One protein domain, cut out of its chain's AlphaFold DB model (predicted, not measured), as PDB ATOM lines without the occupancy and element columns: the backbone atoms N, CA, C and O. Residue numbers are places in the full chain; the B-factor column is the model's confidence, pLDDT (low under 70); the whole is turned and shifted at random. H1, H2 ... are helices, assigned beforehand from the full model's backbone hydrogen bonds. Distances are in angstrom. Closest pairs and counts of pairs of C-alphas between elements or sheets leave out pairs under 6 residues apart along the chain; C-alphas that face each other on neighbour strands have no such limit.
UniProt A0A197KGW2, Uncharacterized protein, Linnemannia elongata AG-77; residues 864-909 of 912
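AT A GLANCE: This is residues 864 to 909 of the 912 residues of an uncharacterized protein of Linnemannia elongata AG-77 (UniProt A0A197KGW2). One long, straight helix, H1, makes a rod, and past its last residue, Thr 897, the backbone turns off to one side into a small foot that holds the short helix H2. Most of H1, residues 864 to 894, stands free. The printed part has 46 residues with two named helices, H1 then H2, and no named strand; its class is all helix. It is extended, with a radius of gyration of the C-alphas of 18.1 A and spans of 55 by 19 by 8 A.

IN THESE COORDINATES: Find C-alpha 864 at (-15.079, 5.414, 63.448); from there H1, residues 864 to 897, runs 49.1 A to C-alpha 897 at (29.428, 11.708, 43.591). Go on to H2, residues 903 to 907, which ends at C-alpha 907 at (25.088, 25.972, 41.348).

HOW THE PARTS SIT: Look at Ala 895 and Val 904: their C-alphas, the closest of H1 and H2, are 7.4 A apart, and the two helices are close but not clearly touching. A tight link of 5 residues joins them. In H1 and H2 every O i to N i+4 pair is within hydrogen-bond range.

THE WHOLE: The C-alphas of Glu 864 and Asp 900, the two farthest apart, are 55.7 A from each other. The printed part has no cut. The mean pLDDT of the printed part is 74.1; look for values under 70 at residues 870, 874, 881, 899 and 902 to 909.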
ATOM      1  N   GLU A 864     -16.196   6.357  63.450       75.75
ATOM      2  CA  GLU A 864     -15.079   5.414  63.448       75.75
ATOM      3  C   GLU A 864     -14.515   5.211  62.032       75.75
ATOM      4  O   GLU A 864     -13.301   5.306  61.843       75.75
ATOM      5  N   THR A 865     -15.373   5.058  61.015       81.12
ATOM      6  CA  THR A 865     -14.946   4.983  59.606       81.12
ATOM      7  C   THR A 865     -14.239   6.263  59.140       81.12
ATOM      8  O   THR A 865     -13.197   6.172  58.490       81.12
ATOM      9  N   ILE A 866     -14.728   7.453  59.513       77.00
ATOM     10  CA  ILE A 866     -14.052   8.731  59.205       77.00
ATOM     11  C   ILE A 866     -12.678   8.809  59.894       77.00
ATOM     12  O   ILE A 866     -11.694   9.216  59.273       77.00
ATOM     13  N   THR A 867     -12.586   8.372  61.153       77.19
ATOM     14  CA  THR A 867     -11.328   8.378  61.920       77.19
ATOM     15  C   THR A 867     -10.296   7.416  61.319       77.19
ATOM     16  O   THR A 867      -9.138   7.795  61.138       77.19
ATOM     17  N   GLN A 868     -10.712   6.204  60.929       83.50
ATOM     18  CA  GLN A 868      -9.846   5.259  60.214       83.50
ATOM     19  C   GLN A 868      -9.415   5.799  58.841       83.50
ATOM     20  O   GLN A 868      -8.241   5.685  58.490       83.50
ATOM     21  N   GLY A 869     -10.323   6.437  58.094       88.50
ATOM     22  CA  GLY A 869     -10.018   7.055  56.801       88.50
ATOM     23  C   GLY A 869      -8.948   8.147  56.901       88.50
ATOM     24  O   GLY A 869      -7.987   8.136  56.131       88.50
ATOM     25  N   MET A 870      -9.047   9.042  57.891       66.88
ATOM     26  CA  MET A 870      -8.018  10.068  58.112       66.88
ATOM     27  C   MET A 870      -6.677   9.471  58.563       66.88
ATOM     28  O   MET A 870      -5.638   9.888  58.052       66.88
ATOM     29  N   ALA A 871      -6.678   8.453  59.430       77.19
ATOM     30  CA  ALA A 871      -5.450   7.765  59.837       77.19
ATOM     31  C   ALA A 871      -4.755   7.044  58.661       77.19
ATOM     32  O   ALA A 871      -3.529   7.090  58.535       77.19
ATOM     33  N   GLN A 872      -5.522   6.418  57.759       83.81
ATOM     34  CA  GLN A 872      -4.981   5.814  56.535       83.81
ATOM     35  C   GLN A 872      -4.430   6.869  55.565       83.81
ATOM     36  O   GLN A 872      -3.344   6.677  55.014       83.81
ATOM     37  N   PHE A 873      -5.131   7.993  55.386       85.94
ATOM     38  CA  PHE A 873      -4.662   9.106  54.556       85.94
ATOM     39  C   PHE A 873      -3.355   9.711  55.093       85.94
ATOM     40  O   PHE A 873      -2.397   9.870  54.335       85.94
ATOM     41  N   GLU A 874      -3.270   9.976  56.399       69.25
ATOM     42  CA  GLU A 874      -2.049  10.470  57.047       69.25
ATOM     43  C   GLU A 874      -0.885   9.476  56.892       69.25
ATOM     44  O   GLU A 874       0.247   9.878  56.607       69.25
ATOM     45  N   HIS A 875      -1.148   8.171  57.002       86.06
ATOM     46  CA  HIS A 875      -0.128   7.147  56.781       86.06
ATOM     47  C   HIS A 875       0.378   7.133  55.326       86.06
ATOM     48  O   HIS A 875       1.590   7.144  55.098       86.06
ATOM     49  N   GLN A 876      -0.521   7.183  54.333       80.00
ATOM     50  CA  GLN A 876      -0.141   7.258  52.914       80.00
ATOM     51  C   GLN A 876       0.621   8.549  52.577       80.00
ATOM     52  O   GLN A 876       1.596   8.510  51.819       80.00
ATOM     53  N   LEU A 877       0.216   9.686  53.152       74.31
ATOM     54  CA  LEU A 877       0.895  10.969  52.968       74.31
ATOM     55  C   LEU A 877       2.331  10.908  53.507       74.31
ATOM     56  O   LEU A 877       3.270  11.270  52.797       74.31
ATOM     57  N   ASN A 878       2.518  10.374  54.719       74.75
ATOM     58  CA  ASN A 878       3.841  10.194  55.318       74.75
ATOM     59  C   ASN A 878       4.724   9.226  54.507       74.75
ATOM     60  O   ASN A 878       5.894   9.534  54.270       74.75
ATOM     61  N   GLN A 879       4.181   8.108  54.004       88.94
ATOM     62  CA  GLN A 879       4.925   7.210  53.107       88.94
ATOM     63  C   GLN A 879       5.385   7.926  51.824       88.94
ATOM     64  O   GLN A 879       6.556   7.826  51.450       88.94
ATOM     65  N   ARG A 880       4.500   8.693  51.168       78.38
ATOM     66  CA  ARG A 880       4.839   9.460  49.952       78.38
ATOM     67  C   ARG A 880       5.888  10.542  50.224       78.38
ATOM     68  O   ARG A 880       6.816  10.690  49.431       78.38
ATOM     69  N   MET A 881       5.795  11.242  51.355       67.06
ATOM     70  CA  MET A 881       6.788  12.239  51.777       67.06
ATOM     71  C   MET A 881       8.162  11.611  52.055       67.06
ATOM     72  O   MET A 881       9.176  12.153  51.613       67.06
ATOM     73  N   HIS A 882       8.215  10.442  52.705       81.56
ATOM     74  CA  HIS A 882       9.464   9.695  52.889       81.56
ATOM     75  C   HIS A 882      10.059   9.205  51.562       81.56
ATOM     76  O   HIS A 882      11.263   9.349  51.346       81.56
ATOM     77  N   ALA A 883       9.239   8.677  50.647       83.06
ATOM     78  CA  ALA A 883       9.699   8.249  49.325       83.06
ATOM     79  C   ALA A 883      10.275   9.422  48.508       83.06
ATOM     80  O   ALA A 883      11.359   9.302  47.937       83.06
ATOM     81  N   TRP A 884       9.597  10.575  48.508       88.81
ATOM     82  CA  TRP A 884      10.063  11.791  47.837       88.81
ATOM     83  C   TRP A 884      11.352  12.347  48.462       88.81
ATOM     84  O   TRP A 884      12.303  12.653  47.742       88.81
ATOM     85  N   GLY A 885      11.430  12.397  49.797       84.06
ATOM     86  CA  GLY A 885      12.640  12.799  50.518       84.06
ATOM     87  C   GLY A 885      13.837  11.899  50.202       84.06
ATOM     88  O   GLY A 885      14.920  12.403  49.906       84.06
ATOM     89  N   ASN A 886      13.633  10.579  50.165       86.75
ATOM     90  CA  ASN A 886      14.673   9.619  49.790       86.75
ATOM     91  C   ASN A 886      15.122   9.800  48.330       86.75
ATOM     92  O   ASN A 886      16.323   9.809  48.070       86.75
ATOM     93  N   GLN A 887      14.199  10.015  47.382       84.69
ATOM     94  CA  GLN A 887      14.556  10.323  45.988       84.69
ATOM     95  C   GLN A 887      15.344  11.635  45.855       84.69
ATOM     96  O   GLN A 887      16.250  11.722  45.026       84.69
ATOM     97  N   TRP A 888      15.020  12.656  46.652       84.94
ATOM     98  CA  TRP A 888      15.727  13.940  46.631       84.94
ATOM     99  C   TRP A 888      17.134  13.836  47.240       84.94
ATOM    100  O   TRP A 888      18.094  14.323  46.646       84.94
ATOM    101  N   VAL A 889      17.277  13.128  48.366       86.94
ATOM    102  CA  VAL A 889      18.582  12.820  48.981       86.94
ATOM    103  C   VAL A 889      19.444  11.958  48.057       86.94
ATOM    104  O   VAL A 889      20.645  12.202  47.962       86.94
ATOM    105  N   GLN A 890      18.853  10.991  47.347       84.12
ATOM    106  CA  GLN A 890      19.579  10.185  46.367       84.12
ATOM    107  C   GLN A 890      20.065  11.055  45.200       84.12
ATOM    108  O   GLN A 890      21.264  11.101  44.966       84.12
ATOM    109  N   LYS A 891      19.197  11.868  44.578       80.19
ATOM    110  CA  LYS A 891      19.603  12.801  43.507       80.19
ATOM    111  C   LYS A 891      20.690  13.795  43.938       80.19
ATOM    112  O   LYS A 891      21.555  14.122  43.134       80.19
ATOM    113  N   LEU A 892      20.667  14.265  45.189       71.31
ATOM    114  CA  LEU A 892      21.742  15.097  45.744       71.31
ATOM    115  C   LEU A 892      23.043  14.322  45.957       71.31
ATOM    116  O   LEU A 892      24.110  14.877  45.716       71.31
ATOM    117  N   ARG A 893      22.972  13.063  46.404       86.31
ATOM    118  CA  ARG A 893      24.145  12.189  46.510       86.31
ATOM    119  C   ARG A 893      24.751  11.964  45.131       86.31
ATOM    120  O   ARG A 893      25.925  12.266  44.958       86.31
ATOM    121  N   ASP A 894      23.941  11.528  44.171       83.00
ATOM    122  CA  ASP A 894      24.353  11.231  42.799       83.00
ATOM    123  C   ASP A 894      25.049  12.452  42.164       83.00
ATOM    124  O   ASP A 894      26.166  12.337  41.666       83.00
ATOM    125  N   ALA A 895      24.454  13.646  42.298       75.81
ATOM    126  CA  ALA A 895      25.005  14.914  41.805       75.81
ATOM    127  C   ALA A 895      26.240  15.445  42.571       75.81
ATOM    128  O   ALA A 895      26.843  16.426  42.140       75.81
ATOM    129  N   VAL A 896      26.609  14.838  43.703       80.56
ATOM    130  CA  VAL A 896      27.844  15.132  44.460       80.56
ATOM    131  C   VAL A 896      28.913  14.055  44.233       80.56
ATOM    132  O   VAL A 896      30.100  14.339  44.371       80.56
ATOM    133  N   THR A 897      28.516  12.829  43.876       88.19
ATOM    134  CA  THR A 897      29.428  11.708  43.591       88.19
ATOM    135  C   THR A 897      29.849  11.588  42.128       88.19
ATOM    136  O   THR A 897      30.770  10.830  41.847       88.19
ATOM    137  N   ASP A 898      29.197  12.306  41.211       86.81
ATOM    138  CA  ASP A 898      29.556  12.384  39.790       86.81
ATOM    139  C   ASP A 898      30.569  13.533  39.551       86.81
ATOM    140  O   ASP A 898      30.175  14.704  39.563       86.81
ATOM    141  N   PRO A 899      31.877  13.241  39.372       63.94
ATOM    142  CA  PRO A 899      32.908  14.268  39.223       63.94
ATOM    143  C   PRO A 899      32.870  14.970  37.857       63.94
ATOM    144  O   PRO A 899      33.415  16.069  37.735       63.94
ATOM    145  N   ASP A 900      32.229  14.363  36.855       79.06
ATOM    146  CA  ASP A 900      32.188  14.858  35.477       79.06
ATOM    147  C   ASP A 900      30.949  15.738  35.209       79.06
ATOM    148  O   ASP A 900      30.766  16.254  34.104       79.06
ATOM    149  N   ASN A 901      30.099  15.962  36.221       70.81
ATOM    150  CA  ASN A 901      28.865  16.732  36.097       70.81
ATOM    151  C   ASN A 901      29.103  18.260  36.123       70.81
ATOM    152  O   ASN A 901      29.350  18.838  37.191       70.81
ATOM    153  N   PRO A 902      28.936  18.991  35.000       54.09
ATOM    154  CA  PRO A 902      29.206  20.431  34.959       54.09
ATOM    155  C   PRO A 902      28.198  21.273  35.766       54.09
ATOM    156  O   PRO A 902      28.442  22.459  36.008       54.09
ATOM    157  N   GLY A 903      27.075  20.694  36.214       54.38
ATOM    158  CA  GLY A 903      26.067  21.394  37.017       54.38
ATOM    159  C   GLY A 903      26.590  21.889  38.372       54.38
ATOM    160  O   GLY A 903      26.174  22.955  38.837       54.38
ATOM    161  N   VAL A 904      27.551  21.174  38.971       50.59
ATOM    162  CA  VAL A 904      28.098  21.471  40.309       50.59
ATOM    163  C   VAL A 904      28.766  22.851  40.363       50.59
ATOM    164  O   VAL A 904      28.604  23.590  41.337       50.59
ATOM    165  N   TYR A 905      29.463  23.251  39.296       42.94
ATOM    166  CA  TYR A 905      30.123  24.560  39.221       42.94
ATOM    167  C   TYR A 905      29.141  25.715  38.993       42.94
ATOM    168  O   TYR A 905      29.370  26.814  39.497       42.94
ATOM    169  N   ARG A 906      28.021  25.471  38.299       42.44
ATOM    170  CA  ARG A 906      26.991  26.492  38.055       42.44
ATOM    171  C   ARG A 906      26.210  26.828  39.325       42.44
ATOM    172  O   ARG A 906      26.044  28.001  39.658       42.44
ATOM    173  N   PHE A 907      25.821  25.805  40.087       42.53
ATOM    174  CA  PHE A 907      25.088  25.972  41.348       42.53
ATOM    175  C   PHE A 907      25.869  26.802  42.385       42.53
ATOM    176  O   PHE A 907      25.278  27.484  43.221       42.53
ATOM    177  N   LYS A 908      27.206  26.780  42.302       38.53
ATOM    178  CA  LYS A 908      28.128  27.502  43.190       38.53
ATOM    179  C   LYS A 908      28.257  29.005  42.890       38.53
ATOM    180  O   LYS A 908      28.783  29.725  43.730       38.53
ATOM    181  N   TYR A 909      27.776  29.469  41.731       37.72
ATOM    182  CA  TYR A 909      27.733  30.889  41.345       37.72
ATOM    183  C   TYR A 909      26.321  31.490  41.386       37.72
ATOM    184  O   TYR A 909      26.172  32.681  41.627       37.72
TER     185      TYR A 909